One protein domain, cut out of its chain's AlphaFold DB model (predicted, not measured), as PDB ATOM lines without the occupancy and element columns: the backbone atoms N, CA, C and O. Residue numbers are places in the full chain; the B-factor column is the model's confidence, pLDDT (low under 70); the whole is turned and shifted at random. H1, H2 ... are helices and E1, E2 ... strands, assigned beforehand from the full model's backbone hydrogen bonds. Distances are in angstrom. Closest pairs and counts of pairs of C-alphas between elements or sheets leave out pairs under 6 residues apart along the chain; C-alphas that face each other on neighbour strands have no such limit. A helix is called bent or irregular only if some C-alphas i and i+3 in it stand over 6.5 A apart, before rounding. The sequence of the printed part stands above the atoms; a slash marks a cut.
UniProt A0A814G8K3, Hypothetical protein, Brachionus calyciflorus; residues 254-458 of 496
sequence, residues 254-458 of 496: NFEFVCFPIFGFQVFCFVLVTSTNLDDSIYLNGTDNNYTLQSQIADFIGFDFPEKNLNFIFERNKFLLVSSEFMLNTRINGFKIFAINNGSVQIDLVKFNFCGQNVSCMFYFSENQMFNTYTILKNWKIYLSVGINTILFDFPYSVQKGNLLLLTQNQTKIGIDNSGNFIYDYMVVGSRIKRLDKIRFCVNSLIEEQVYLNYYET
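AT A GLANCE: This is residues 254 to 458 of the 496 residues of the protein "Hypothetical protein" of Brachionus calyciflorus (UniProt A0A814G8K3). Two strongly twisted sheets stand partly face to face as a sandwich with crossed strands, and the long, sharply bent E14 runs from that core out to a wing that it makes with the hairpin E1 and E2. H1 sits between E1 and the other sheet, and a small separate hairpin, E3 and E4, lies near E2, at the far side of the domain. The printed part has 205 residues, with 14 named strands and one named helix, H1, which comes between E8 and E9; the class is mostly strand. One sheet is branched and holds E1, E2, E5, E7, E10 and E14; the other runs E9, E8, E11, E6, E12, E13; their neighbour pairs are antiparallel. The whole is compact, with a radius of gyration of the C-alphas of 16.7 A and spans of 51 by 36 by 35 A.

HOW THE PARTS SIT: E1, residues 254 to 262, and E2, residues 266 to 275, form a hairpin, with N 258 and O 270 3.0 A apart, within hydrogen-bond range. E14, residues 443 to 458, lies on the other side of E2, with N 271 and O 456 2.8 A apart. E14 bends by 132 degrees at residue 448, and its pairing is staggered: with E7, residues 330 to 339, over its residues 443 to 447, with E5, residues 297 to 301, over 445 to 452, and with E2 over 452 to 458. E2 and E7 lie on one side of E14 and E5 on the other side; N 336 and O 444 are 2.9 A apart, N 298 and O 451 2.8 A. E10, residues 387 to 399, is an edge strand beside E7, with N 335 and O 391 2.8 A apart. E3, residues 281 to 284, and E4, residues 290 to 292, form a hairpin, with N 282 and O 291 2.8 A apart; E2 and E3 are near each other. In the other sheet E9, residues 374 to 384, is an edge strand beside E8, residues 343 to 352, with N 347 and O 380 2.9 A apart. Next come E11, residues 404 to 409, with N 348 and O 406 2.8 A apart, and E6, residues 318 to 321, with N 319 and O 407 2.8 A apart. E12, residues 426 to 429, is the neighbour of E6, with N 320 and O 426 2.8 A apart, and forms a hairpin with the edge strand E13, residues 432 to 435, with N 427 and O 434 2.8 A apart. The two sheets make a sandwich, two sheets face to face, their facing parts 10.4 A centre to centre and their strands at 73 degrees. H1, residues 361 to 367, is on the second sheet at a height over the sheet of 8.4 A and only grazes the branched one; the closest C-alphas of E1 and H1 are those of Val 258 and Phe 363, 6.5 A apart. In H1, 2 of 3 O i to N i+4 pairs are within hydrogen-bond range.

IN THESE COORDINATES: E1 begins at C-alpha 254 (-15.814, 28.635, -42.253) and is 26.1 A long; E2 is 28.9 A. E7 is 25.3 A and bends by 58 degrees at residue 333. E8 is 28.8 A, from C-alpha 343 (-7.558, 15.264, -10.483). E9, 26.4 A, bends by 69 degrees at residue 377, and E10, 26.8 A, by 92 degrees at residue 395. E14, 25.6 A, ends at C-alpha 458 (-33.570, 30.605, -36.534).

THE WHOLE: The two C-alphas farthest apart are those of Gly 264 and Asp 394, 52.4 A. The printed part has no cut. The links E5 to E6 and E11 to E12 are long, 16 residues each; in the second, residues 416 to 417 pair antiparallel with residues 440 to 441. The mean pLDDT of the printed part is 90.9; residues 286 to 287, 309 and 420 to 421 are under 70.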
ATOM      1  N   ASN A 254     -15.062  29.872 -42.295       92.44
ATOM      2  CA  ASN A 254     -15.814  28.635 -42.253       92.44
ATOM      3  C   ASN A 254     -17.269  28.924 -41.911       92.44
ATOM      4  O   ASN A 254     -17.590  29.853 -41.170       92.44
ATOM      5  N   PHE A 255     -18.142  28.109 -42.480       91.94
ATOM      6  CA  PHE A 255     -19.574  28.252 -42.358       91.94
ATOM      7  C   PHE A 255     -20.180  26.872 -42.148       91.94
ATOM      8  O   PHE A 255     -19.988  25.983 -42.980       91.94
ATOM      9  N   GLU A 256     -20.921  26.697 -41.062       90.31
ATOM     10  CA  GLU A 256     -21.698  25.494 -40.804       90.31
ATOM     11  C   GLU A 256     -23.173  25.818 -40.663       90.31
ATOM     12  O   GLU A 256     -23.562  26.793 -40.027       90.31
ATOM     13  N   PHE A 257     -23.995  24.961 -41.261       90.38
ATOM     14  CA  PHE A 257     -25.438  25.104 -41.270       90.38
ATOM     15  C   PHE A 257     -26.091  23.757 -41.001       90.38
ATOM     16  O   PHE A 257     -26.028  22.828 -41.820       90.38
ATOM     17  N   VAL A 258     -26.713  23.661 -39.832       88.31
ATOM     18  CA  VAL A 258     -27.341  22.445 -39.330       88.31
ATOM     19  C   VAL A 258     -28.805  22.747 -39.050       88.31
ATOM     20  O   VAL A 258     -29.132  23.750 -38.427       88.31
ATOM     21  N   CYS A 259     -29.698  21.881 -39.519       87.62
ATOM     22  CA  CYS A 259     -31.133  22.067 -39.375       87.62
ATOM     23  C   CYS A 259     -31.806  20.750 -39.025       87.62
ATOM     24  O   CYS A 259     -31.491  19.722 -39.627       87.62
ATOM     25  N   PHE A 260     -32.790  20.810 -38.133       85.81
ATOM     26  CA  PHE A 260     -33.569  19.655 -37.710       85.81
ATOM     27  C   PHE A 260     -35.066  19.959 -37.793       85.81
ATOM     28  O   PHE A 260     -35.497  21.055 -37.411       85.81
ATOM     29  N   PRO A 261     -35.884  19.017 -38.291       85.56
ATOM     30  CA  PRO A 261     -37.327  19.163 -38.230       85.56
ATOM     31  C   PRO A 261     -37.790  19.095 -36.769       85.56
ATOM     32  O   PRO A 261     -37.378  18.222 -36.007       85.56
ATOM     33  N   ILE A 262     -38.686  20.002 -36.403       86.25
ATOM     34  CA  ILE A 262     -39.413  20.009 -35.134       86.25
ATOM     35  C   ILE A 262     -40.922  19.901 -35.415       86.25
ATOM     36  O   ILE A 262     -41.365  19.858 -36.569       86.25
ATOM     37  N   PHE A 263     -41.733  19.788 -34.361       86.56
ATOM     38  CA  PHE A 263     -43.178  19.592 -34.490       86.56
ATOM     39  C   PHE A 263     -43.859  20.729 -35.280       86.56
ATOM     40  O   PHE A 263     -43.455  21.887 -35.210       86.56
ATOM     41  N   GLY A 264     -44.920  20.404 -36.028       87.81
ATOM     42  CA  GLY A 264     -45.748  21.406 -36.711       87.81
ATOM     43  C   GLY A 264     -45.139  22.005 -37.985       87.81
ATOM     44  O   GLY A 264     -45.281  23.207 -38.217       87.81
ATOM     45  N   PHE A 265     -44.471  21.182 -38.805       89.88
ATOM     46  CA  PHE A 265     -43.813  21.594 -40.059       89.88
ATOM     47  C   PHE A 265     -42.793  22.724 -39.877       89.88
ATOM     48  O   PHE A 265     -42.591  23.557 -40.763       89.88
ATOM     49  N   GLN A 266     -42.169  22.781 -38.707       91.50
ATOM     50  CA  GLN A 266     -41.139  23.752 -38.395       91.50
ATOM     51  C   GLN A 266     -39.762  23.108 -38.550       91.50
ATOM     52  O   GLN A 266     -39.566  21.932 -38.254       91.50
ATOM     53  N   VAL A 267     -38.805  23.883 -39.042       88.94
ATOM     54  CA  VAL A 267     -37.386  23.541 -39.005       88.94
ATOM     55  C   VAL A 267     -36.717  24.513 -38.063       88.94
ATOM     56  O   VAL A 267     -36.834  25.724 -38.247       88.94
ATOM     57  N   PHE A 268     -35.993  23.973 -37.098       88.25
ATOM     58  CA  PHE A 268     -35.036  24.743 -36.335       88.25
ATOM     59  C   PHE A 268     -33.670  24.641 -37.015       88.25
ATOM     60  O   PHE A 268     -33.234  23.539 -37.350       88.25
ATOM     61  N   CYS A 269     -33.003  25.770 -37.225       89.44
ATOM     62  CA  CYS A 269     -31.686  25.836 -37.833       89.44
ATOM     63  C   CYS A 269     -30.709  26.606 -36.958       89.44
ATOM     64  O   CYS A 269     -31.047  27.620 -36.348       89.44
ATOM     65  N   PHE A 270     -29.474  26.136 -36.986       88.94
ATOM     66  CA  PHE A 270     -28.335  26.730 -36.330       88.94
ATOM     67  C   PHE A 270     -27.235  26.994 -37.362       88.94
ATOM     68  O   PHE A 270     -26.974  26.167 -38.244       88.94
ATOM     69  N   VAL A 271     -26.611  28.161 -37.243       90.56
ATOM     70  CA  VAL A 271     -25.493  28.597 -38.070       90.56
ATOM     71  C   VAL A 271     -24.301  28.874 -37.168       90.56
ATOM     72  O   VAL A 271     -24.420  29.659 -36.227       90.56
ATOM     73  N   LEU A 272     -23.156  28.279 -37.498       91.12
ATOM     74  CA  LEU A 272     -21.871  28.617 -36.898       91.12
ATOM     75  C   LEU A 272     -20.972  29.223 -37.961       91.12
ATOM     76  O   LEU A 272     -20.750  28.627 -39.016       91.12
ATOM     77  N   VAL A 273     -20.473  30.418 -37.679       92.56
ATOM     78  CA  VAL A 273     -19.552  31.124 -38.561       92.56
ATOM     79  C   VAL A 273     -18.264  31.400 -37.826       92.56
ATOM     80  O   VAL A 273     -18.268  31.910 -36.707       92.56
ATOM     81  N   THR A 274     -17.163  31.098 -38.499       92.75
ATOM     82  CA  THR A 274     -15.830  31.529 -38.104       92.75
ATOM     83  C   THR A 274     -15.276  32.384 -39.228       92.75
ATOM     84  O   THR A 274     -15.201  31.906 -40.358       92.75
ATOM     85  N   SER A 275     -14.911  33.634 -38.948       94.75
ATOM     86  CA  SER A 275     -14.322  34.526 -39.953       94.75
ATOM     87  C   SER A 275     -13.214  35.394 -39.372       94.75
ATOM     88  O   SER A 275     -13.292  35.801 -38.221       94.75
ATOM     89  N   THR A 276     -12.197  35.737 -40.158       94.69
ATOM     90  CA  THR A 276     -11.252  36.811 -39.808       94.69
ATOM     91  C   THR A 276     -11.762  38.203 -40.190       94.69
ATOM     92  O   THR A 276     -11.091  39.179 -39.875       94.69
ATOM     93  N   ASN A 277     -12.915  38.330 -40.853       94.19
ATOM     94  CA  ASN A 277     -13.480  39.602 -41.302       94.19
ATOM     95  C   ASN A 277     -14.864  39.851 -40.676       94.19
ATOM     96  O   ASN A 277     -15.789  39.066 -40.879       94.19
ATOM     97  N   LEU A 278     -15.003  40.949 -39.928       93.44
ATOM     98  CA  LEU A 278     -16.249  41.348 -39.269       93.44
ATOM     99  C   LEU A 278     -17.341  41.786 -40.256       93.44
ATOM    100  O   LEU A 278     -18.521  41.658 -39.942       93.44
ATOM    101  N   ASP A 279     -16.957  42.270 -41.441       91.50
ATOM    102  CA  ASP A 279     -17.892  42.755 -42.466       91.50
ATOM    103  C   ASP A 279     -18.606  41.613 -43.208       91.50
ATOM    104  O   ASP A 279     -19.520  41.845 -44.010       91.50
ATOM    105  N   ASP A 280     -18.212  40.364 -42.950       91.00
ATOM    106  CA  ASP A 280     -18.959  39.214 -43.432       91.00
ATOM    107  C   ASP A 280     -20.389  39.237 -42.876       91.00
ATOM    108  O   ASP A 280     -20.679  39.656 -41.756       91.00
ATOM    109  N   SER A 281     -21.326  38.767 -43.688       91.38
ATOM    110  CA  SER A 281     -22.728  38.682 -43.299       91.38
ATOM    111  C   SER A 281     -23.334  37.388 -43.807       91.38
ATOM    112  O   SER A 281     -22.883  36.806 -44.790       91.38
ATOM    113  N   ILE A 282     -24.342  36.899 -43.101       92.19
ATOM    114  CA  ILE A 282     -24.983  35.619 -43.380       92.19
ATOM    115  C   ILE A 282     -26.313  35.888 -44.061       92.19
ATOM    116  O   ILE A 282     -27.099  36.713 -43.591       92.19
ATOM    117  N   TYR A 283     -26.593  35.131 -45.116       92.00
ATOM    118  CA  TYR A 283     -27.923  35.065 -45.702       92.00
ATOM    119  C   TYR A 283     -28.561  33.704 -45.407       92.00
ATOM    120  O   TYR A 283     -27.902  32.662 -45.472       92.00
ATOM    121  N   LEU A 284     -29.861  33.712 -45.109       89.44
ATOM    122  CA  LEU A 284     -30.681  32.515 -44.927       89.44
ATOM    123  C   LEU A 284     -31.890  32.602 -45.859       89.44
ATOM    124  O   LEU A 284     -32.719  33.502 -45.762       89.44
ATOM    125  N   ASN A 285     -31.995  31.667 -46.802       83.38
ATOM    126  CA  ASN A 285     -33.037  31.708 -47.820       83.38
ATOM    127  C   ASN A 285     -34.439  31.578 -47.194       83.38
ATOM    128  O   ASN A 285     -34.793  30.575 -46.557       83.38
ATOM    129  N   GLY A 286     -35.263  32.596 -47.440       68.38
ATOM    130  CA  GLY A 286     -36.616  32.759 -46.920       68.38
ATOM    131  C   GLY A 286     -36.686  33.315 -45.502       68.38
ATOM    132  O   GLY A 286     -37.683  33.080 -44.822       68.38
ATOM    133  N   THR A 287     -35.643  34.025 -45.077       68.62
ATOM    134  CA  THR A 287     -35.766  35.188 -44.195       68.62
ATOM    135  C   THR A 287     -35.355  36.420 -44.997       68.62
ATOM    136  O   THR A 287     -34.355  36.357 -45.705       68.62
ATOM    137  N   ASP A 288     -36.066  37.539 -44.865       72.81
ATOM    138  CA  ASP A 288     -35.677  38.807 -45.518       72.81
ATOM    139  C   ASP A 288     -34.485  39.496 -44.821       72.81
ATOM    140  O   ASP A 288     -34.033  40.560 -45.234       72.81
ATOM    141  N   ASN A 289     -33.961  38.880 -43.757       80.88
ATOM    142  CA  ASN A 289     -32.918  39.441 -42.914       80.88
ATOM    143  C   ASN A 289     -31.548  38.858 -43.272       80.88
ATOM    144  O   ASN A 289     -31.362  37.639 -43.284       80.88
ATOM    145  N   ASN A 290     -30.577  39.748 -43.471       86.12
ATOM    146  CA  ASN A 290     -29.160  39.414 -43.402       86.12
ATOM    147  C   ASN A 290     -28.703  39.525 -41.945       86.12
ATOM    148  O   ASN A 290     -29.088  40.462 -41.245       86.12
ATOM    149  N   TYR A 291     -27.872  38.591 -41.493       88.19
ATOM    150  CA  TYR A 291     -27.322  38.611 -40.139       88.19
ATOM    151  C   TYR A 291     -25.873  39.098 -40.186       88.19
ATOM    152  O   TYR A 291     -25.035  38.494 -40.855       88.19
ATOM    153  N   THR A 292     -25.581  40.199 -39.498       89.44
ATOM    154  CA  THR A 292     -24.224  40.746 -39.348       89.44
ATOM    155  C   THR A 292     -23.487  40.033 -38.227       89.44
ATOM    156  O   THR A 292     -24.092  39.806 -37.172       89.44
ATOM    157  N   LEU A 293     -22.200  39.735 -38.424       87.88
ATOM    158  CA  LEU A 293     -21.343  39.178 -37.376       87.88
ATOM    159  C   LEU A 293     -21.268  40.113 -36.159       87.88
ATOM    160  O   LEU A 293     -21.219  41.335 -36.286       87.88
ATOM    161  N   GLN A 294     -21.289  39.531 -34.964       89.38
ATOM    162  CA  GLN A 294     -21.007  40.225 -33.712       89.38
ATOM    163  C   GLN A 294     -19.494  40.406 -33.552       89.38
ATOM    164  O   GLN A 294     -18.696  39.569 -33.978       89.38
ATOM    165  N   SER A 295     -19.096  41.491 -32.886       84.38
ATOM    166  CA  SER A 295     -17.699  41.905 -32.708       84.38
ATOM    167  C   SER A 295     -16.911  41.090 -31.671       84.38
ATOM    168  O   SER A 295     -15.883  41.557 -31.178       84.38
ATOM    169  N   GLN A 296     -17.351  39.876 -31.335       87.94
ATOM    170  CA  GLN A 296     -16.646  39.020 -30.386       87.94
ATOM    171  C   GLN A 296     -15.487  38.299 -31.079       87.94
ATOM    172  O   GLN A 296     -15.689  37.398 -31.894       87.94
ATOM    173  N   ILE A 297     -14.267  38.708 -30.737       91.50
ATOM    174  CA  ILE A 297     -13.043  38.012 -31.132       91.50
ATOM    175  C   ILE A 297     -12.828  36.849 -30.163       91.50
ATOM    176  O   ILE A 297     -12.844  37.036 -28.947       91.50
ATOM    177  N   ALA A 298     -12.617  35.663 -30.715       93.12
ATOM    178  CA  ALA A 298     -12.223  34.467 -30.003       93.12
ATOM    179  C   ALA A 298     -10.800  34.071 -30.411       93.12
ATOM    180  O   ALA A 298     -10.426  34.117 -31.583       93.12
ATOM    181  N   ASP A 299     -10.030  33.645 -29.420       93.31
ATOM    182  CA  ASP A 299      -8.737  32.972 -29.533       93.31
ATOM    183  C   ASP A 299      -8.876  31.483 -29.170       93.31
ATOM    184  O   ASP A 299      -7.932  30.825 -28.733       93.31
ATOM    185  N   PHE A 300     -10.086  30.936 -29.324       95.00
ATOM    186  CA  PHE A 300     -10.392  29.549 -29.011       95.00
ATOM    187  C   PHE A 300     -11.423  28.930 -29.963       95.00
ATOM    188  O   PHE A 300     -12.276  29.612 -30.530       95.00
ATOM    189  N   ILE A 301     -11.375  27.602 -30.081       94.12
ATOM    190  CA  ILE A 301     -12.422  26.761 -30.672       94.12
ATOM    191  C   ILE A 301     -13.225  26.127 -29.539       94.12
ATOM    192  O   ILE A 301     -12.654  25.497 -28.642       94.12
ATOM    193  N   GLY A 302     -14.544  26.293 -29.581       91.38
ATOM    194  CA  GLY A 302     -15.461  25.815 -28.552       91.38
ATOM    195  C   GLY A 302     -16.620  26.781 -28.377       91.38
ATOM    196  O   GLY A 302     -17.205  27.220 -29.361       91.38
ATOM    197  N   PHE A 303     -16.965  27.112 -27.139       89.00
ATOM    198  CA  PHE A 303     -17.987  28.104 -26.807       89.00
ATOM    199  C   PHE A 303     -17.578  28.828 -25.531       89.00
ATOM    200  O   PHE A 303     -16.920  28.251 -24.668       89.00
ATOM    201  N   ASP A 304     -17.947  30.096 -25.398       88.69
ATOM    202  CA  ASP A 304     -17.702  30.782 -24.135       88.69
ATOM    203  C   ASP A 304     -18.609  30.193 -23.047       88.69
ATOM    204  O   ASP A 304     -19.791  29.935 -23.291       88.69
ATOM    205  N   PHE A 305     -18.054  29.935 -21.865       87.88
ATOM    206  CA  PHE A 305     -18.790  29.339 -20.753       87.88
ATOM    207  C   PHE A 305     -18.583  30.138 -19.462       87.88
ATOM    208  O   PHE A 305     -17.451  30.527 -19.153       87.88
ATOM    209  N   PRO A 306     -19.659  30.385 -18.688       78.69
ATOM    210  CA  PRO A 306     -19.575  31.149 -17.453       78.69
ATOM    211  C   PRO A 306     -18.827  30.369 -16.362       78.69
ATOM    212  O   PRO A 306     -18.738  29.143 -16.388       78.69
ATOM    213  N   GLU A 307     -18.340  31.074 -15.339       75.62
ATOM    214  CA  GLU A 307     -17.640  30.454 -14.198       75.62
ATOM    215  C   GLU A 307     -18.566  29.633 -13.280       75.62
ATOM    216  O   GLU A 307     -18.106  28.901 -12.405       75.62
ATOM    217  N   LYS A 308     -19.887  29.754 -13.461       72.62
ATOM    218  CA  LYS A 308     -20.904  29.047 -12.677       72.62
ATOM    219  C   LYS A 308     -21.570  27.993 -13.551       72.62
ATOM    220  O   LYS A 308     -22.538  28.293 -14.241       72.62
ATOM    221  N   ASN A 309     -21.061  26.767 -13.494       68.50
ATOM    222  CA  ASN A 309     -21.593  25.647 -14.265       68.50
ATOM    223  C   ASN A 309     -22.289  24.614 -13.381       68.50
ATOM    224  O   ASN A 309     -22.062  24.534 -12.172       68.50
ATOM    225  N   LEU A 310     -23.165  23.830 -14.005       76.06
ATOM    226  CA  LEU A 310     -23.955  22.819 -13.318       76.06
ATOM    227  C   LEU A 310     -23.103  21.596 -12.979       76.06
ATOM    228  O   LEU A 310     -22.341  21.087 -13.803       76.06
ATOM    229  N   ASN A 311     -23.301  21.078 -11.768       74.81
ATOM    230  CA  ASN A 311     -22.753  19.792 -11.370       74.81
ATOM    231  C   ASN A 311     -23.632  18.680 -11.942       74.81
ATOM    232  O   ASN A 311     -24.751  18.469 -11.478       74.81
ATOM    233  N   PHE A 312     -23.111  17.951 -12.926       78.62
ATOM    234  CA  PHE A 312     -23.739  16.734 -13.425       78.62
ATOM    235  C   PHE A 312     -22.746  15.580 -13.372       78.62
ATOM    236  O   PHE A 312     -21.596  15.706 -13.795       78.62
ATOM    237  N   ILE A 313     -23.186  14.449 -12.825       77.62
ATOM    238  CA  ILE A 313     -22.347  13.266 -12.657       77.62
ATOM    239  C   ILE A 313     -22.785  12.229 -13.683       77.62
ATOM    240  O   ILE A 313     -23.906  11.730 -13.647       77.62
ATOM    241  N   PHE A 314     -21.873  11.890 -14.588       82.31
ATOM    242  CA  PHE A 314     -22.029  10.767 -15.503       82.31
ATOM    243  C   PHE A 314     -21.303   9.535 -14.948       82.31
ATOM    244  O   PHE A 314     -20.169   9.641 -14.468       82.31
ATOM    245  N   GLU A 315     -21.934   8.363 -15.061       82.00
ATOM    246  CA  GLU A 315     -21.340   7.066 -14.688       82.00
ATOM    247  C   GLU A 315     -20.168   6.672 -15.598       82.00
ATOM    248  O   GLU A 315     -19.278   5.926 -15.199       82.00
ATOM    249  N   ARG A 316     -20.160   7.173 -16.839       85.12
ATOM    250  CA  ARG A 316     -19.104   6.908 -17.819       85.12
ATOM    251  C   ARG A 316     -18.046   7.998 -17.816       85.12
ATOM    252  O   ARG A 316     -18.271   9.112 -17.350       85.12
ATOM    253  N   ASN A 317     -16.897   7.659 -18.388       94.25
ATOM    254  CA  ASN A 317     -15.740   8.536 -18.448       94.25
ATOM    255  C   ASN A 317     -15.424   9.082 -19.840       94.25
ATOM    256  O   ASN A 317     -14.686  10.052 -19.903       94.25
ATOM    257  N   LYS A 318     -15.934   8.508 -20.936       97.25
ATOM    258  CA  LYS A 318     -15.490   8.855 -22.295       97.25
ATOM    259  C   LYS A 318     -16.556   9.601 -23.101       97.25
ATOM    260  O   LYS A 318     -17.665   9.094 -23.279       97.25
ATOM    261  N   PHE A 319     -16.191  10.766 -23.631       97.50
ATOM    262  CA  PHE A 319     -17.088  11.700 -24.308       97.50
ATOM    263  C   PHE A 319     -16.465  12.251 -25.589       97.50
ATOM    264  O   PHE A 319     -15.311  12.664 -25.590       97.50
ATOM    265  N   LEU A 320     -17.230  12.269 -26.676       97.62
ATOM    266  CA  LEU A 320     -16.871  12.929 -27.925       97.62
ATOM    267  C   LEU A 320     -17.368  14.374 -27.881       97.62
ATOM    268  O   LEU A 320     -18.575  14.604 -27.769       97.62
ATOM    269  N   LEU A 321     -16.440  15.323 -27.985       96.94
ATOM    270  CA  LEU A 321     -16.731  16.747 -27.897       96.94
ATOM    271  C   LEU A 321     -16.966  17.308 -29.294       96.94
ATOM    272  O   LEU A 321     -16.057  17.818 -29.946       96.94
ATOM    273  N   VAL A 322     -18.189  17.193 -29.789       94.44
ATOM    274  CA  VAL A 322     -18.531  17.694 -31.125       94.44
ATOM    275  C   VAL A 322     -18.498  19.224 -31.167       94.44
ATOM    276  O   VAL A 322     -18.189  19.811 -32.198       94.44
ATOM    277  N   SER A 323     -18.706  19.868 -30.018       91.31
ATOM    278  CA  SER A 323     -18.503  21.309 -29.839       91.31
ATOM    279  C   SER A 323     -17.067  21.792 -30.058       91.31
ATOM    280  O   SER A 323     -16.853  22.990 -30.221       91.31
ATOM    281  N   SER A 324     -16.100  20.874 -30.108       94.81
ATOM    282  CA  SER A 324     -14.687  21.167 -30.356       94.81
ATOM    283  C   SER A 324     -14.248  20.916 -31.805       94.81
ATOM    284  O   SER A 324     -13.052  20.790 -32.063       94.81
ATOM    285  N   GLU A 325     -15.187  20.795 -32.753       95.38
ATOM    286  CA  GLU A 325     -14.838  20.601 -34.164       95.38
ATOM    287  C   GLU A 325     -13.977  21.748 -34.691       95.38
ATOM    288  O   GLU A 325     -14.379  22.912 -34.694       95.38
ATOM    289  N   PHE A 326     -12.785  21.407 -35.181       95.50
ATOM    290  CA  PHE A 326     -11.905  22.377 -35.814       95.50
ATOM    291  C   PHE A 326     -12.467  22.755 -37.177       95.50
ATOM    292  O   PHE A 326     -12.446  21.975 -38.123       95.50
ATOM    293  N   MET A 327     -12.959  23.979 -37.287       92.25
ATOM    294  CA  MET A 327     -13.611  24.489 -38.493       92.25
ATOM    295  C   MET A 327     -12.643  24.957 -39.582       92.25
ATOM    296  O   MET A 327     -13.029  25.171 -40.731       92.25
ATOM    297  N   LEU A 328     -11.373  25.093 -39.224       93.62
ATOM    298  CA  LEU A 328     -10.294  25.600 -40.053       93.62
ATOM    299  C   LEU A 328      -8.984  24.907 -39.660       93.62
ATOM    300  O   LEU A 328      -8.900  24.266 -38.611       93.62
ATOM    301  N   ASN A 329      -7.975  25.005 -40.520       94.19
ATOM    302  CA  ASN A 329      -6.623  24.578 -40.169       94.19
ATOM    303  C   ASN A 329      -6.004  25.649 -39.261       94.19
ATOM    304  O   ASN A 329      -6.054  26.825 -39.605       94.19
ATOM    305  N   THR A 330      -5.452  25.248 -38.119       94.12
ATOM    306  CA  THR A 330      -4.960  26.156 -37.064       94.12
ATOM    307  C   THR A 330      -3.894  25.460 -36.219       94.12
ATOM    308  O   THR A 330      -3.570  24.286 -36.438       94.12
ATOM    309  N   ARG A 331      -3.325  26.168 -35.247       92.75
ATOM    310  CA  ARG A 331      -2.471  25.615 -34.199       92.75
ATOM    311  C   ARG A 331      -3.147  25.763 -32.841       92.75
ATOM    312  O   ARG A 331      -3.534  26.861 -32.463       92.75
ATOM    313  N   ILE A 332      -3.243  24.663 -32.094       94.12
ATOM    314  CA  ILE A 332      -3.712  24.678 -30.703       94.12
ATOM    315  C   ILE A 332      -2.544  25.062 -29.798       94.12
ATOM    316  O   ILE A 332      -1.544  24.346 -29.768       94.12
ATOM    317  N   ASN A 333      -2.706  26.128 -29.022       92.56
ATOM    318  CA  ASN A 333      -1.760  26.607 -28.012       92.56
ATOM    319  C   ASN A 333      -2.038  26.059 -26.609       92.56
ATOM    320  O   ASN A 333      -1.218  26.230 -25.711       92.56
ATOM    321  N   GLY A 334      -3.195  25.441 -26.387       95.69
ATOM    322  CA  GLY A 334      -3.570  24.945 -25.075       95.69
ATOM    323  C   GLY A 334      -5.058  24.661 -24.935       95.69
ATOM    324  O   GLY A 334      -5.787  24.566 -25.923       95.69
ATOM    325  N   PHE A 335      -5.520  24.573 -23.692       97.25
ATOM    326  CA  PHE A 335      -6.926  24.406 -23.356       97.25
ATOM    327  C   PHE A 335      -7.365  25.371 -22.257       97.25
ATOM    328  O   PHE A 335      -6.631  25.614 -21.302       97.25
ATOM    329  N   LYS A 336      -8.608  25.843 -22.344       96.50
ATOM    330  CA  LYS A 336      -9.332  26.446 -21.221       96.50
ATOM    331  C   LYS A 336     -10.401  25.459 -20.775       96.50
ATOM    332  O   LYS A 336     -11.279  25.106 -21.560       96.50
ATOM    333  N   ILE A 337     -10.300  24.978 -19.539       96.25
ATOM    334  CA  ILE A 337     -11.124  23.881 -19.019       96.25
ATOM    335  C   ILE A 337     -11.705  24.266 -17.664       96.25
ATOM    336  O   ILE A 337     -10.959  24.633 -16.758       96.25
ATOM    337  N   PHE A 338     -13.017  24.124 -17.486       95.31
ATOM    338  CA  PHE A 338     -13.639  24.263 -16.167       95.31
ATOM    339  C   PHE A 338     -13.793  22.895 -15.487       95.31
ATOM    340  O   PHE A 338     -14.523  22.030 -15.973       95.31
ATOM    341  N   ALA A 339     -13.128  22.692 -14.351       94.94
ATOM    342  CA  ALA A 339     -13.177  21.451 -13.580       94.94
ATOM    343  C   ALA A 339     -14.014  21.611 -12.304       94.94
ATOM    344  O   ALA A 339     -13.864  22.577 -11.560       94.94
ATOM    345  N   ILE A 340     -14.869  20.628 -12.022       93.81
ATOM    346  CA  ILE A 340     -15.712  20.590 -10.816       93.81
ATOM    347  C   ILE A 340     -14.906  20.114  -9.597       93.81
ATOM    348  O   ILE A 340     -15.154  20.541  -8.472       93.81
ATOM    349  N   ASN A 341     -13.943  19.218  -9.802       94.06
ATOM    350  CA  ASN A 341     -13.095  18.661  -8.752       94.06
ATOM    351  C   ASN A 341     -11.651  18.466  -9.243       94.06
ATOM    352  O   ASN A 341     -11.385  18.374 -10.441       94.06
ATOM    353  N   ASN A 342     -10.715  18.368  -8.299       96.44
ATOM    354  CA  ASN A 342      -9.305  18.131  -8.605       96.44
ATOM    355  C   ASN A 342      -9.075  16.729  -9.193       96.44
ATOM    356  O   ASN A 342      -9.810  15.787  -8.885       96.44
ATOM    357  N   GLY A 343      -8.015  16.569  -9.986       96.00
ATOM    358  CA  GLY A 343      -7.558  15.264 -10.483       96.00
ATOM    359  C   GLY A 343      -6.974  15.353 -11.892       96.00
ATOM    360  O   GLY A 343      -6.388  16.368 -12.245       96.00
ATOM    361  N   SER A 344      -7.123  14.293 -12.695       96.44
ATOM    362  CA  SER A 344      -6.678  14.298 -14.094       96.44
ATOM    363  C   SER A 344      -7.763  13.912 -15.094       96.44
ATOM    364  O   SER A 344      -8.631  13.072 -14.820       96.44
ATOM    365  N   VAL A 345      -7.650  14.504 -16.281       97.44
ATOM    366  CA  VAL A 345      -8.379  14.132 -17.494       97.44
ATOM    367  C   VAL A 345      -7.399  13.785 -18.607       97.44
ATOM    368  O   VAL A 345      -6.239  14.195 -18.594       97.44
ATOM    369  N   GLN A 346      -7.883  13.027 -19.578       98.12
ATOM    370  CA  GLN A 346      -7.189  12.774 -20.828       98.12
ATOM    371  C   GLN A 346      -7.990  13.395 -21.970       98.12
ATOM    372  O   GLN A 346      -9.201  13.194 -22.054       98.12
ATOM    373  N   ILE A 347      -7.316  14.137 -22.841       98.25
ATOM    374  CA  ILE A 347      -7.883  14.693 -24.068       98.25
ATOM    375  C   ILE A 347      -7.137  14.063 -25.239       98.25
ATOM    376  O   ILE A 347      -5.913  14.156 -25.312       98.25
ATOM    377  N   ASP A 348      -7.863  13.427 -26.152       98.44
ATOM    378  CA  ASP A 348      -7.317  12.927 -27.411       98.44
ATOM    379  C   ASP A 348      -7.784  13.831 -28.555       98.44
ATOM    380  O   ASP A 348      -8.983  14.058 -28.715       98.44
ATOM    381  N   LEU A 349      -6.855  14.305 -29.384       98.44
ATOM    382  CA  LEU A 349      -7.181  14.863 -30.692       98.44
ATOM    383  C   LEU A 349      -7.378  13.708 -31.665       98.44
ATOM    384  O   LEU A 349      -6.457  12.918 -31.898       98.44
ATOM    385  N   VAL A 350      -8.565  13.622 -32.255       98.19
ATOM    386  CA  VAL A 350      -8.944  12.513 -33.125       98.19
ATOM    387  C   VAL A 350      -9.347  12.983 -34.515       98.19
ATOM    388  O   VAL A 350      -9.909  14.062 -34.698       98.19
ATOM    389  N   LYS A 351      -9.077  12.124 -35.499       97.56
ATOM    390  CA  LYS A 351      -9.523  12.264 -36.884       97.56
ATOM    391  C   LYS A 351     -10.412  11.092 -37.272       97.56
ATOM    392  O   LYS A 351     -10.044   9.934 -37.055       97.56
ATOM    393  N   PHE A 352     -11.549  11.398 -37.886       96.12
ATOM    394  CA  PHE A 352     -12.469  10.417 -38.456       96.12
ATOM    395  C   PHE A 352     -12.309  10.360 -39.973       96.12
ATOM    396  O   PHE A 352     -12.038  11.367 -40.621       96.12
ATOM    397  N   ASN A 353     -12.500   9.177 -40.555       94.69
ATOM    398  CA  ASN A 353     -12.335   8.985 -42.001       94.69
ATOM    399  C   ASN A 353     -13.603   9.320 -42.808       94.69
ATOM    400  O   ASN A 353     -13.551   9.370 -44.033       94.69
ATOM    401  N   PHE A 354     -14.742   9.523 -42.142       93.31
ATOM    402  CA  PHE A 354     -16.060   9.704 -42.769       93.31
ATOM    403  C   PHE A 354     -16.666  11.103 -42.568       93.31
ATOM    404  O   PHE A 354     -17.699  11.402 -43.162       93.31
ATOM    405  N   CYS A 355     -16.051  11.958 -41.749       94.44
ATOM    406  CA  CYS A 355     -16.478  13.341 -41.525       94.44
ATOM    407  C   CYS A 355     -15.266  14.281 -41.442       94.44
ATOM    408  O   CYS A 355     -14.120  13.843 -41.530       94.44
ATOM    409  N   GLY A 356     -15.522  15.583 -41.352       88.56
ATOM    410  CA  GLY A 356     -14.525  16.634 -41.176       88.56
ATOM    411  C   GLY A 356     -13.995  17.272 -42.468       88.56
ATOM    412  O   GLY A 356     -13.504  18.395 -42.443       88.56
ATOM    413  N   GLN A 357     -14.124  16.591 -43.613       86.94
ATOM    414  CA  GLN A 357     -13.713  17.121 -44.925       86.94
ATOM    415  C   GLN A 357     -14.915  17.641 -45.728       86.94
ATOM    416  O   GLN A 357     -15.105  18.847 -45.861       86.94
ATOM    417  N   ASN A 358     -15.760  16.729 -46.223       88.19
ATOM    418  CA  ASN A 358     -16.928  17.070 -47.052       88.19
ATOM    419  C   ASN A 358     -18.202  17.321 -46.233       88.19
ATOM    420  O   ASN A 358     -19.133  17.974 -46.698       88.19
ATOM    421  N   VAL A 359     -18.266  16.752 -45.030       90.50
ATOM    422  CA  VAL A 359     -19.413  16.804 -44.122       90.50
ATOM    423  C   VAL A 359     -18.862  17.058 -42.727       90.50
ATOM    424  O   VAL A 359     -17.979  16.307 -42.315       90.50
ATOM    425  N   SER A 360     -19.351  18.075 -42.012       91.94
ATOM    426  CA  SER A 360     -18.894  18.322 -40.638       91.94
ATOM    427  C   SER A 360     -19.223  17.133 -39.743       91.94
ATOM    428  O   SER A 360     -20.240  16.447 -39.918       91.94
ATOM    429  N   CYS A 361     -18.337  16.842 -38.801       93.94
ATOM    430  CA  CYS A 361     -18.558  15.776 -37.842       93.94
ATOM    431  C   CYS A 361     -19.762  16.076 -36.948       93.94
ATOM    432  O   CYS A 361     -20.506  15.151 -36.615       93.94
ATOM    433  N   MET A 362     -20.035  17.351 -36.669       90.12
ATOM    434  CA  MET A 362     -21.251  17.781 -35.995       90.12
ATOM    435  C   MET A 362     -22.516  17.323 -36.709       90.12
ATOM    436  O   MET A 362     -23.389  16.722 -36.080       90.12
ATOM    437  N   PHE A 363     -22.596  17.531 -38.022       89.06
ATOM    438  CA  PHE A 363     -23.731  17.051 -38.805       89.06
ATOM    439  C   PHE A 363     -23.758  15.521 -38.925       89.06
ATOM    440  O   PHE A 363     -24.820  14.905 -38.874       89.06
ATOM    441  N   TYR A 364     -22.604  14.875 -39.099       92.75
ATOM    442  CA  TYR A 364     -22.561  13.418 -39.219       92.75
ATOM    443  C   TYR A 364     -23.111  12.729 -37.962       92.75
ATOM    444  O   TYR A 364     -23.974  11.853 -38.072       92.75
ATOM    445  N   PHE A 365     -22.641  13.130 -36.777       92.88
ATOM    446  CA  PHE A 365     -23.007  12.491 -35.512       92.88
ATOM    447  C   PHE A 365     -24.414  12.854 -35.024       92.88
ATOM    448  O   PHE A 365     -24.982  12.109 -34.224       92.88
ATOM    449  N   SER A 366     -25.020  13.929 -35.540       88.06
ATOM    450  CA  SER A 366     -26.437  14.209 -35.281       88.06
ATOM    451  C   SER A 366     -27.375  13.198 -35.945       88.06
ATOM    452  O   SER A 366     -28.453  12.937 -35.417       88.06
ATOM    453  N   GLU A 367     -26.953  12.601 -37.064       88.44
ATOM    454  CA  GLU A 367     -27.732  11.611 -37.823       88.44
ATOM    455  C   GLU A 367     -27.267  10.164 -37.576       88.44
ATOM    456  O   GLU A 367     -28.038   9.219 -37.740       88.44
ATOM    457  N   ASN A 368     -26.007   9.966 -37.173       92.31
ATOM    458  CA  ASN A 368     -25.384   8.650 -37.051       92.31
ATOM    459  C   ASN A 368     -24.847   8.411 -35.640       92.31
ATOM    460  O   ASN A 368     -24.024   9.163 -35.132       92.31
ATOM    461  N   GLN A 369     -25.239   7.289 -35.036       92.50
ATOM    462  CA  GLN A 369     -24.793   6.900 -33.691       92.50
ATOM    463  C   GLN A 369     -23.585   5.951 -33.690       92.50
ATOM    464  O   GLN A 369     -23.239   5.402 -32.645       92.50
ATOM    465  N   MET A 370     -22.958   5.708 -34.841       93.19
ATOM    466  CA  MET A 370     -21.822   4.791 -34.949       93.19
ATOM    467  C   MET A 370     -20.521   5.499 -34.574       93.19
ATOM    468  O   MET A 370     -20.193   6.543 -35.127       93.19
ATOM    469  N   PHE A 371     -19.769   4.905 -33.648       90.69
ATOM    470  CA  PHE A 371     -18.494   5.420 -33.151       90.69
ATOM    471  C   PHE A 371     -17.379   4.422 -33.451       90.69
ATOM    472  O   PHE A 371     -16.842   3.756 -32.564       90.69
ATOM    473  N   ASN A 372     -17.067   4.269 -34.735       84.56
ATOM    474  CA  ASN A 372     -16.092   3.290 -35.205       84.56
ATOM    475  C   ASN A 372     -14.996   4.013 -35.985       84.56
ATOM    476  O   ASN A 372     -15.258   5.056 -36.569       84.56
ATOM    477  N   THR A 373     -13.788   3.447 -36.022       87.62
ATOM    478  CA  THR A 373     -12.672   3.884 -36.886       87.62
ATOM    479  C   THR A 373     -12.310   5.373 -36.778       87.62
ATOM    480  O   THR A 373     -12.762   6.206 -37.563       87.62
ATOM    481  N   TYR A 374     -11.431   5.695 -35.831       96.56
ATOM    482  CA  TYR A 374     -10.779   6.999 -35.726       96.56
ATOM    483  C   TYR A 374      -9.283   6.810 -35.482       96.56
ATOM    484  O   TYR A 374      -8.854   5.766 -34.991       96.56
ATOM    485  N   THR A 375      -8.496   7.827 -35.816       97.56
ATOM    486  CA  THR A 375      -7.060   7.865 -35.521       97.56
ATOM    487  C   THR A 375      -6.806   8.893 -34.433       97.56
ATOM    488  O   THR A 375      -7.266  10.028 -34.547       97.56
ATOM    489  N   ILE A 376      -6.086   8.499 -33.383       98.06
ATOM    490  CA  ILE A 376      -5.573   9.427 -32.372       98.06
ATOM    491  C   ILE A 376      -4.340  10.104 -32.968       98.06
ATOM    492  O   ILE A 376      -3.361   9.434 -33.281       98.06
ATOM    493  N   LEU A 377      -4.403  11.421 -33.143       97.25
ATOM    494  CA  LEU A 377      -3.295  12.224 -33.663       97.25
ATOM    495  C   LEU A 377      -2.382  12.709 -32.534       97.25
ATOM    496  O   LEU A 377      -1.162  12.762 -32.688       97.25
ATOM    497  N   LYS A 378      -2.981  13.061 -31.392       97.25
ATOM    498  CA  LYS A 378      -2.285  13.547 -30.199       97.25
ATOM    499  C   LYS A 378      -3.098  13.217 -28.949       97.25
ATOM    500  O   LYS A 378      -4.320  13.126 -29.009       97.25
ATOM    501  N   ASN A 379      -2.403  13.036 -27.835       97.50
ATOM    502  CA  ASN A 379      -2.965  12.738 -26.523       97.50
ATOM    503  C   ASN A 379      -2.335  13.678 -25.491       97.50
ATOM    504  O   ASN A 379      -1.120  13.897 -25.526       97.50
ATOM    505  N   TRP A 380      -3.154  14.202 -24.583       96.81
ATOM    506  CA  TRP A 380      -2.715  14.989 -23.438       96.81
ATOM    507  C   TRP A 380      -3.341  14.442 -22.161       96.81
ATOM    508  O   TRP A 380      -4.559  14.285 -22.081       96.81
ATOM    509  N   LYS A 381      -2.516  14.209 -21.140       96.94
ATOM    510  CA  LYS A 381      -2.963  13.927 -19.775       96.94
ATOM    511  C   LYS A 381      -2.751  15.178 -18.930       96.94
ATOM    512  O   LYS A 381      -1.617  15.604 -18.743       96.94
ATOM    513  N   ILE A 382      -3.840  15.759 -18.442       96.19
ATOM    514  CA  ILE A 382      -3.848  17.082 -17.815       96.19
ATOM    515  C   ILE A 382      -4.335  16.946 -16.380       96.19
ATOM    516  O   ILE A 382      -5.384  16.344 -16.140       96.19
ATOM    517  N   TYR A 383      -3.585  17.522 -15.444       96.38
ATOM    518  CA  TYR A 383      -4.006  17.668 -14.056       96.38
ATOM    519  C   TYR A 383      -4.725  19.003 -13.881       96.38
ATOM    520  O   TYR A 383      -4.229  20.036 -14.322       96.38
ATOM    521  N   LEU A 384      -5.905  18.964 -13.272       96.31
ATOM    522  CA  LEU A 384      -6.791  20.111 -13.127       96.31
ATOM    523  C   LEU A 384      -7.068  20.376 -11.652       96.31
ATOM    524  O   LEU A 384      -7.296  19.441 -10.875       96.31
ATOM    525  N   SER A 385      -7.088  21.658 -11.308       95.69
ATOM    526  CA  SER A 385      -7.609  22.176 -10.047       95.69
ATOM    527  C   SER A 385      -9.085  22.545 -10.206       95.69
ATOM    528  O   SER A 385      -9.544  22.784 -11.320       95.69
ATOM    529  N   VAL A 386      -9.851  22.614  -9.118       94.81
ATOM    530  CA  VAL A 386     -11.241  23.101  -9.152       94.81
ATOM    531  C   VAL A 386     -11.299  24.509  -9.756       94.81
ATOM    532  O   VAL A 386     -10.492  25.365  -9.401       94.81
ATOM    533  N   GLY A 387     -12.276  24.758 -10.631       93.88
ATOM    534  CA  GLY A 387     -12.487  26.045 -11.295       93.88
ATOM    535  C   GLY A 387     -11.950  26.088 -12.727       93.88
ATOM    536  O   GLY A 387     -11.832  25.060 -13.398       93.88
ATOM    537  N   ILE A 388     -11.673  27.297 -13.226       94.69
ATOM    538  CA  ILE A 388     -11.121  27.505 -14.573       94.69
ATOM    539  C   ILE A 388      -9.620  27.226 -14.560       94.69
ATOM    540  O   ILE A 388      -8.864  27.824 -13.802       94.69
ATOM    541  N   ASN A 389      -9.197  26.346 -15.459       94.31
ATOM    542  CA  ASN A 389      -7.807  26.015 -15.708       94.31
ATOM    543  C   ASN A 389      -7.450  26.476 -17.118       94.31
ATOM    544  O   ASN A 389      -8.054  26.018 -18.092       94.31
ATOM    545  N   THR A 390      -6.453  27.345 -17.222       94.44
ATOM    546  CA  THR A 390      -5.831  27.709 -18.496       94.44
ATOM    547  C   THR A 390      -4.534  26.927 -18.613       94.44
ATOM    548  O   THR A 390      -3.564  27.197 -17.910       94.44
ATOM    549  N   ILE A 391      -4.542  25.918 -19.474       94.12
ATOM    550  CA  ILE A 391      -3.418  25.025 -19.721       94.12
ATOM    551  C   ILE A 391      -2.771  25.475 -21.016       94.12
ATOM    552  O   ILE A 391      -3.363  25.306 -22.077       94.12
ATOM    553  N   LEU A 392      -1.577  26.047 -20.942       88.00
ATOM    554  CA  LEU A 392      -0.801  26.403 -22.124       88.00
ATOM    555  C   LEU A 392       0.178  25.277 -22.427       88.00
ATOM    556  O   LEU A 392       0.826  24.750 -21.524       88.00
ATOM    557  N   PHE A 393       0.259  24.889 -23.692       86.00
ATOM    558  CA  PHE A 393       1.305  23.989 -24.139       86.00
ATOM    559  C   PHE A 393       2.609  24.755 -24.251       86.00
ATOM    560  O   PHE A 393       2.627  25.897 -24.708       86.00
ATOM    561  N   ASP A 394       3.710  24.080 -23.936       73.50
ATOM    562  CA  ASP A 394       5.026  24.619 -24.248       73.50
ATOM    563  C   ASP A 394       5.210  24.809 -25.754       73.50
ATOM    564  O   ASP A 394       5.939  25.715 -26.143       73.50
ATOM    565  N   PHE A 395       4.518  24.004 -26.583       79.25
ATOM    566  CA  PHE A 395       4.565  24.058 -28.047       79.25
ATOM    567  C   PHE A 395       3.188  23.845 -28.697       79.25
ATOM    568  O   PHE A 395       2.515  22.854 -28.388       79.25
ATOM    569  N   PRO A 396       2.765  24.735 -29.620       86.69
ATOM    570  CA  PRO A 396       1.530  24.588 -30.350       86.69
ATOM    571  C   PRO A 396       1.520  23.320 -31.186       86.69
ATOM    572  O   PRO A 396       2.527  22.936 -31.783       86.69
ATOM    573  N   TYR A 397       0.346  22.718 -31.313       91.50
ATOM    574  CA  TYR A 397       0.146  21.553 -32.162       91.50
ATOM    575  C   TYR A 397      -0.711  21.922 -33.374       91.50
ATOM    576  O   TYR A 397      -1.806  22.459 -33.219       91.50
ATOM    577  N   SER A 398      -0.227  21.643 -34.589       93.50
ATOM    578  CA  SER A 398      -0.987  21.900 -35.819       93.50
ATOM    579  C   SER A 398      -2.169  20.947 -35.957       93.50
ATOM    580  O   SER A 398      -2.018  19.728 -35.885       93.50
ATOM    581  N   VAL A 399      -3.346  21.507 -36.211       95.75
ATOM    582  CA  VAL A 399      -4.607  20.781 -36.317       95.75
ATOM    583  C   VAL A 399      -5.290  21.101 -37.633       95.75
ATOM    584  O   VAL A 399      -5.265  22.227 -38.125       95.75
ATOM    585  N   GLN A 400      -5.865  20.060 -38.230       96.12
ATOM    586  CA  GLN A 400      -6.580  20.151 -39.492       96.12
ATOM    587  C   GLN A 400      -8.074  20.338 -39.247       96.12
ATOM    588  O   GLN A 400      -8.621  19.832 -38.261       96.12
ATOM    589  N   LYS A 401      -8.733  20.994 -40.204       95.19
ATOM    590  CA  LYS A 401     -10.188  21.073 -40.273       95.19
ATOM    591  C   LYS A 401     -10.814  19.675 -40.162       95.19
ATOM    592  O   LYS A 401     -10.363  18.729 -40.816       95.19
ATOM    593  N   GLY A 402     -11.862  19.572 -39.350       95.69
ATOM    594  CA  GLY A 402     -12.647  18.363 -39.139       95.69
ATOM    595  C   GLY A 402     -12.143  17.436 -38.037       95.69
ATOM    596  O   GLY A 402     -12.778  16.421 -37.753       95.69
ATOM    597  N   ASN A 403     -11.005  17.751 -37.420       97.88
ATOM    598  CA  ASN A 403     -10.573  17.038 -36.226       97.88
ATOM    599  C   ASN A 403     -11.508  17.371 -35.047       97.88
ATOM    600  O   ASN A 403     -12.120  18.440 -35.011       97.88
ATOM    601  N   LEU A 404     -11.605  16.458 -34.079       97.69
ATOM    602  CA  LEU A 404     -12.406  16.611 -32.858       97.69
ATOM    603  C   LEU A 404     -11.577  16.284 -31.618       97.69
ATOM    604  O   LEU A 404     -10.558  15.596 -31.710       97.69
ATOM    605  N   LEU A 405     -12.062  16.700 -30.450       98.31
ATOM    606  CA  LEU A 405     -11.563  16.217 -29.169       98.31
ATOM    607  C   LEU A 405     -12.403  15.062 -28.619       98.31
ATOM    608  O   LEU A 405     -13.632  15.019 -28.720       98.31
ATOM    609  N   LEU A 406     -11.713  14.138 -27.965       98.19
ATOM    610  CA  LEU A 406     -12.282  13.049 -27.189       98.19
ATOM    611  C   LEU A 406     -11.803  13.194 -25.745       98.19
ATOM    612  O   LEU A 406     -10.608  13.150 -25.467       98.19
ATOM    613  N   LEU A 407     -12.738  13.380 -24.825       98.12
ATOM    614  CA  LEU A 407     -12.479  13.592 -23.408       98.12
ATOM    615  C   LEU A 407     -12.649  12.281 -22.640       98.12
ATOM    616  O   LEU A 407     -13.702  11.651 -22.715       98.12
ATOM    617  N   THR A 408     -11.644  11.902 -21.854       97.88
ATOM    618  CA  THR A 408     -11.723  10.815 -20.876       97.88
ATOM    619  C   THR A 408     -11.521  11.359 -19.459       97.88
ATOM    620  O   THR A 408     -10.475  11.910 -19.123       97.88
ATOM    621  N   GLN A 409     -12.538  11.207 -18.617       95.00
ATOM    622  CA  GLN A 409     -12.604  11.686 -17.238       95.00
ATOM    623  C   GLN A 409     -12.318  10.556 -16.249       95.00
ATOM    624  O   GLN A 409     -13.146   9.667 -16.074       95.00
ATOM    625  N   ASN A 410     -11.181  10.591 -15.560       87.69
ATOM    626  CA  ASN A 410     -10.876   9.574 -14.553       87.69
ATOM    627  C   ASN A 410     -11.458   9.978 -13.194       87.69
ATOM    628  O   ASN A 410     -12.582   9.622 -12.850       87.69
ATOM    629  N   GLN A 411     -10.689  10.755 -12.432       86.44
ATOM    630  CA  GLN A 411     -11.080  11.269 -11.117       86.44
ATOM    631  C   GLN A 411     -11.760  12.637 -11.233       86.44
ATOM    632  O   GLN A 411     -12.705  12.930 -10.502       86.44
ATOM    633  N   THR A 412     -11.303  13.450 -12.188       91.44
ATOM    634  CA  THR A 412     -11.843  14.782 -12.445       91.44
ATOM    635  C   THR A 412     -13.096  14.726 -13.298       91.44
ATOM    636  O   THR A 412     -13.158  14.011 -14.298       91.44
ATOM    637  N   LYS A 413     -14.066  15.554 -12.936       93.88
ATOM    638  CA  LYS A 413     -15.269  15.868 -13.685       93.88
ATOM    639  C   LYS A 413     -15.129  17.276 -14.248       93.88
ATOM    640  O   LYS A 413     -14.841  18.226 -13.523       93.88
ATOM    641  N   ILE A 414     -15.308  17.386 -15.556       94.88
ATOM    642  CA  ILE A 414     -15.371  18.663 -16.266       94.88
ATOM    643  C   ILE A 414     -16.790  19.194 -16.145       94.88
ATOM    644  O   ILE A 414     -17.743  18.422 -16.277       94.88
ATOM    645  N   GLY A 415     -16.924  20.489 -15.873       93.56
ATOM    646  CA  GLY A 415     -18.239  21.105 -15.806       93.56
ATOM    647  C   GLY A 415     -18.903  21.183 -17.165       93.56
ATOM    648  O   GLY A 415     -18.271  21.085 -18.221       93.56
ATOM    649  N   ILE A 416     -20.216  21.326 -17.103       93.06
ATOM    650  CA  ILE A 416     -21.061  21.339 -18.276       93.06
ATOM    651  C   ILE A 416     -21.814  22.650 -18.387       93.06
ATOM    652  O   ILE A 416     -22.251  23.224 -17.391       93.06
ATOM    653  N   ASP A 417     -22.005  23.067 -19.624       90.69
ATOM    654  CA  ASP A 417     -22.888  24.154 -19.979       90.69
ATOM    655  C   ASP A 417     -24.150  23.585 -20.630       90.69
ATOM    656  O   ASP A 417     -24.085  22.724 -21.515       90.69
ATOM    657  N   ASN A 418     -25.296  24.080 -20.172       88.44
ATOM    658  CA  ASN A 418     -26.611  23.744 -20.702       88.44
ATOM    659  C   ASN A 418     -27.325  24.938 -21.352       88.44
ATOM    660  O   ASN A 418     -28.490  24.815 -21.732       88.44
ATOM    661  N   SER A 419     -26.648  26.085 -21.474       83.19
ATOM    662  CA  SER A 419     -27.159  27.234 -22.225       83.19
ATOM    663  C   SER A 419     -27.138  26.978 -23.735       83.19
ATOM    664  O   SER A 419     -27.941  27.537 -24.481       83.19
ATOM    665  N   GLY A 420     -26.257  26.079 -24.188       67.06
ATOM    666  CA  GLY A 420     -26.181  25.634 -25.571       67.06
ATOM    667  C   GLY A 420     -27.383  24.799 -25.984       67.06
ATOM    668  O   GLY A 420     -27.500  23.627 -25.623       67.06
ATOM    669  N   ASN A 421     -28.254  25.368 -26.812       65.31
ATOM    670  CA  ASN A 421     -29.466  24.673 -27.213       65.31
ATOM    671  C   ASN A 421     -29.237  23.558 -28.260       65.31
ATOM    672  O   ASN A 421     -30.088  22.670 -28.335       65.31
ATOM    673  N   PHE A 422     -28.137  23.555 -29.044       72.44
ATOM    674  CA  PHE A 422     -28.054  22.734 -30.281       72.44
ATOM    675  C   PHE A 422     -26.742  22.021 -30.599       72.44
ATOM    676  O   PHE A 422     -26.754  21.070 -31.380       72.44
ATOM    677  N   ILE A 423     -25.621  22.441 -30.019       82.31
ATOM    678  CA  ILE A 423     -24.381  21.676 -30.133       82.31
ATOM    679  C   ILE A 423     -24.342  20.763 -28.918       82.31
ATOM    680  O   ILE A 423     -24.352  21.247 -27.793       82.31
ATOM    681  N   TYR A 424     -24.354  19.455 -29.148       89.00
ATOM    682  CA  TYR A 424     -24.358  18.466 -28.077       89.00
ATOM    683  C   TYR A 424     -23.081  17.661 -28.136       89.00
ATOM    684  O   TYR A 424     -22.664  17.230 -29.212       89.00
ATOM    685  N   ASP A 425     -22.520  17.391 -26.970       94.75
ATOM    686  CA  ASP A 425     -21.492  16.376 -26.865       94.75
ATOM    687  C   ASP A 425     -22.136  14.997 -26.690       94.75
ATOM    688  O   ASP A 425     -23.324  14.841 -26.380       94.75
ATOM    689  N   TYR A 426     -21.345  13.961 -26.938       95.88
ATOM    690  CA  TYR A 426     -21.842  12.596 -26.956       95.88
ATOM    691  C   TYR A 426     -21.077  11.731 -25.972       95.88
ATOM    692  O   TYR A 426     -19.854  11.760 -25.901       95.88
ATOM    693  N   MET A 427     -21.795  10.883 -25.248       96.81
ATOM    694  CA  MET A 427     -21.201   9.831 -24.438       96.81
ATOM    695  C   MET A 427     -20.848   8.632 -25.317       96.81
ATOM    696  O   MET A 427     -21.685   8.142 -26.075       96.81
ATOM    697  N   VAL A 428     -19.629   8.115 -25.182       96.81
ATOM    698  CA  VAL A 428     -19.167   6.948 -25.942       96.81
ATOM    699  C   VAL A 428     -19.555   5.653 -25.220       96.81
ATOM    700  O   VAL A 428     -19.247   5.436 -24.045       96.81
ATOM    701  N   VAL A 429     -20.244   4.763 -25.936       95.44
ATOM    702  CA  VAL A 429     -20.778   3.485 -25.453       95.44
ATOM    703  C   VAL A 429     -20.315   2.351 -26.365       95.44
ATOM    704  O   VAL A 429     -21.010   1.946 -27.295       95.44
ATOM    705  N   GLY A 430     -19.113   1.835 -26.096       93.44
ATOM    706  CA  GLY A 430     -18.483   0.838 -26.962       93.44
ATOM    707  C   GLY A 430     -18.246   1.419 -28.355       93.44
ATOM    708  O   GLY A 430     -17.527   2.402 -28.496       93.44
ATOM    709  N   SER A 431     -18.889   0.831 -29.365       94.69
ATOM    710  CA  SER A 431     -18.830   1.256 -30.771       94.69
ATOM    711  C   SER A 431     -19.973   2.215 -31.158       94.69
ATOM    712  O   SER A 431     -20.302   2.386 -32.331       94.69
ATOM    713  N   ARG A 432     -20.684   2.764 -30.171       96.31
ATOM    714  CA  ARG A 432     -21.804   3.685 -30.379       96.31
ATOM    715  C   ARG A 432     -21.594   4.968 -29.597       96.31
ATOM    716  O   ARG A 432     -20.846   4.994 -28.624       96.31
ATOM    717  N   ILE A 433     -22.308   6.008 -29.990       96.50
ATOM    718  CA  ILE A 433     -22.446   7.236 -29.216       96.50
ATOM    719  C   ILE A 433     -23.892   7.446 -28.776       96.50
ATOM    720  O   ILE A 433     -24.836   7.117 -29.494       96.50
ATOM    721  N   LYS A 434     -24.064   8.015 -27.585       95.38
ATOM    722  CA  LYS A 434     -25.346   8.469 -27.052       95.38
ATOM    723  C   LYS A 434     -25.277   9.975 -26.849       95.38
ATOM    724  O   LYS A 434     -24.426  10.454 -26.104       95.38
ATOM    725  N   ARG A 435     -26.177  10.708 -27.500       93.00
ATOM    726  CA  ARG A 435     -26.289  12.164 -27.366       93.00
ATOM    727  C   ARG A 435     -26.577  12.556 -25.914       93.00
ATOM    728  O   ARG A 435     -27.394  11.903 -25.262       93.00
ATOM    729  N   LEU A 436     -25.917  13.604 -25.425       91.19
ATOM    730  CA  LEU A 436     -26.241  14.247 -24.155       91.19
ATOM    731  C   LEU A 436     -27.210  15.402 -24.437       91.19
ATOM    732  O   LEU A 436     -26.867  16.337 -25.156       91.19
ATOM    733  N   ASP A 437     -28.446  15.325 -23.941       85.19
ATOM    734  CA  ASP A 437     -29.465  16.328 -24.274       85.19
ATOM    735  C   ASP A 437     -29.112  17.700 -23.677       85.19
ATOM    736  O   ASP A 437     -29.108  17.863 -22.460       85.19
ATOM    737  N   LYS A 438     -28.862  18.687 -24.555       83.81
ATOM    738  CA  LYS A 438     -28.546  20.092 -24.216       83.81
ATOM    739  C   LYS A 438     -27.356  20.255 -23.275       83.81
ATOM    740  O   LYS A 438     -27.384  21.095 -22.385       83.81
ATOM    741  N   ILE A 439     -26.332  19.426 -23.446       89.50
ATOM    742  CA  ILE A 439     -25.138  19.464 -22.608       89.50
ATOM    743  C   ILE A 439     -23.891  19.536 -23.483       89.50
ATOM    744  O   ILE A 439     -23.722  18.748 -24.420       89.50
ATOM    745  N   ARG A 440     -23.004  20.457 -23.110       92.19
ATOM    746  CA  ARG A 440     -21.652  20.595 -23.647       92.19
ATOM    747  C   ARG A 440     -20.641  20.615 -22.514       92.19
ATOM    748  O   ARG A 440     -20.904  21.206 -21.471       92.19
ATOM    749  N   PHE A 441     -19.482  20.005 -22.707       94.75
ATOM    750  CA  PHE A 441     -18.386  20.103 -21.754       94.75
ATOM    751  C   PHE A 441     -17.649  21.426 -21.926       94.75
ATOM    752  O   PHE A 441     -17.337  21.834 -23.040       94.75
ATOM    753  N   CYS A 442     -17.339  22.078 -20.808       95.25
ATOM    754  CA  CYS A 442     -16.615  23.347 -20.765       95.25
ATOM    755  C   CYS A 442     -15.120  23.133 -21.056       95.25
ATOM    756  O   CYS A 442     -14.279  23.182 -20.152       95.25
ATOM    757  N   VAL A 443     -14.813  22.826 -22.319       96.56
ATOM    758  CA  VAL A 443     -13.473  22.581 -22.860       96.56
ATOM    759  C   VAL A 443     -13.324  23.387 -24.142       96.56
ATOM    760  O   VAL A 443     -13.895  23.032 -25.169       96.56
ATOM    761  N   ASN A 444     -12.507  24.432 -24.089       96.75
ATOM    762  CA  ASN A 444     -12.129  25.200 -25.269       96.75
ATOM    763  C   ASN A 444     -10.684  24.887 -25.647       96.75
ATOM    764  O   ASN A 444      -9.810  24.835 -24.779       96.75
ATOM    765  N   SER A 445     -10.427  24.707 -26.941       97.62
ATOM    766  CA  SER A 445      -9.064  24.641 -27.477       97.62
ATOM    767  C   SER A 445      -8.584  26.053 -27.748       97.62
ATOM    768  O   SER A 445      -9.165  26.722 -28.591       97.62
ATOM    769  N   LEU A 446      -7.545  26.506 -27.055       95.88
ATOM    770  CA  LEU A 446      -6.929  27.804 -27.319       95.88
ATOM    771  C   LEU A 446      -6.156  27.711 -28.632       95.88
ATOM    772  O   LEU A 446      -5.371  26.778 -28.799       95.88
ATOM    773  N   ILE A 447      -6.366  28.648 -29.548       94.25
ATOM    774  CA  ILE A 447      -5.718  28.693 -30.860       94.25
ATOM    775  C   ILE A 447      -4.781  29.895 -30.978       94.25
ATOM    776  O   ILE A 447      -4.756  30.779 -30.125       94.25
ATOM    777  N   GLU A 448      -3.922  29.879 -31.991       85.94
ATOM    778  CA  GLU A 448      -2.991  30.977 -32.267       85.94
ATOM    779  C   GLU A 448      -3.660  32.133 -33.009       85.94
ATOM    780  O   GLU A 448      -3.358  33.299 -32.755       85.94
ATOM    781  N   GLU A 449      -4.562  31.807 -33.926       89.50
ATOM    782  CA  GLU A 449      -5.289  32.778 -34.719       89.50
ATOM    783  C   GLU A 449      -6.427  33.407 -33.911       89.50
ATOM    784  O   GLU A 449      -7.110  32.752 -33.126       89.50
ATOM    785  N   GLN A 450      -6.668  34.690 -34.159       92.25
ATOM    786  CA  GLN A 450      -7.871  35.369 -33.700       92.25
ATOM    787  C   GLN A 450      -8.937  35.269 -34.787       92.25
ATOM    788  O   GLN A 450      -8.641  35.460 -35.968       92.25
ATOM    789  N   VAL A 451     -10.179  34.996 -34.394       94.94
ATOM    790  CA  VAL A 451     -11.319  34.882 -35.311       94.94
ATOM    791  C   VAL A 451     -12.580  35.470 -34.688       94.94
ATOM    792  O   VAL A 451     -12.764  35.437 -33.478       94.94
ATOM    793  N   TYR A 452     -13.490  35.969 -35.512       94.56
ATOM    794  CA  TYR A 452     -14.876  36.204 -35.130       94.56
ATOM    795  C   TYR A 452     -15.621  34.881 -35.124       94.56
ATOM    796  O   TYR A 452     -15.737  34.225 -36.164       94.56
ATOM    797  N   LEU A 453     -16.143  34.502 -33.962       91.50
ATOM    798  CA  LEU A 453     -16.903  33.274 -33.775       91.50
ATOM    799  C   LEU A 453     -18.351  33.632 -33.456       91.50
ATOM    800  O   LEU A 453     -18.631  34.272 -32.448       91.50
ATOM    801  N   ASN A 454     -19.267  33.252 -34.342       91.50
ATOM    802  CA  ASN A 454     -20.652  33.692 -34.278       91.50
ATOM    803  C   ASN A 454     -21.641  32.540 -34.402       91.50
ATOM    804  O   ASN A 454     -21.451  31.610 -35.186       91.50
ATOM    805  N   TYR A 455     -22.736  32.671 -33.659       89.06
ATOM    806  CA  TYR A 455     -23.774  31.665 -33.494       89.06
ATOM    807  C   TYR A 455     -25.119  32.309 -33.811       89.06
ATOM    808  O   TYR A 455     -25.493  33.295 -33.178       89.06
ATOM    809  N   TYR A 456     -25.858  31.747 -34.766       89.69
ATOM    810  CA  TYR A 456     -27.213  32.203 -35.073       89.69
ATOM    811  C   TYR A 456     -28.198  31.060 -35.018       89.69
ATOM    812  O   TYR A 456     -27.950  29.957 -35.502       89.69
ATOM    813  N   GLU A 457     -29.356  31.372 -34.465       88.44
ATOM    814  CA  GLU A 457     -30.473  30.464 -34.307       88.44
ATOM    815  C   GLU A 457     -31.671  31.039 -35.058       88.44
ATOM    816  O   GLU A 457     -31.994  32.222 -34.940       88.44
ATOM    817  N   THR A 458     -32.338  30.207 -35.853       89.56
ATOM    818  CA  THR A 458     -33.570  30.605 -36.534       89.56
ATOM    819  C   THR A 458     -34.545  29.445 -36.621       89.56
ATOM    820  O   THR A 458     -34.161  28.278 -36.681       89.56
TER     821      THR A 458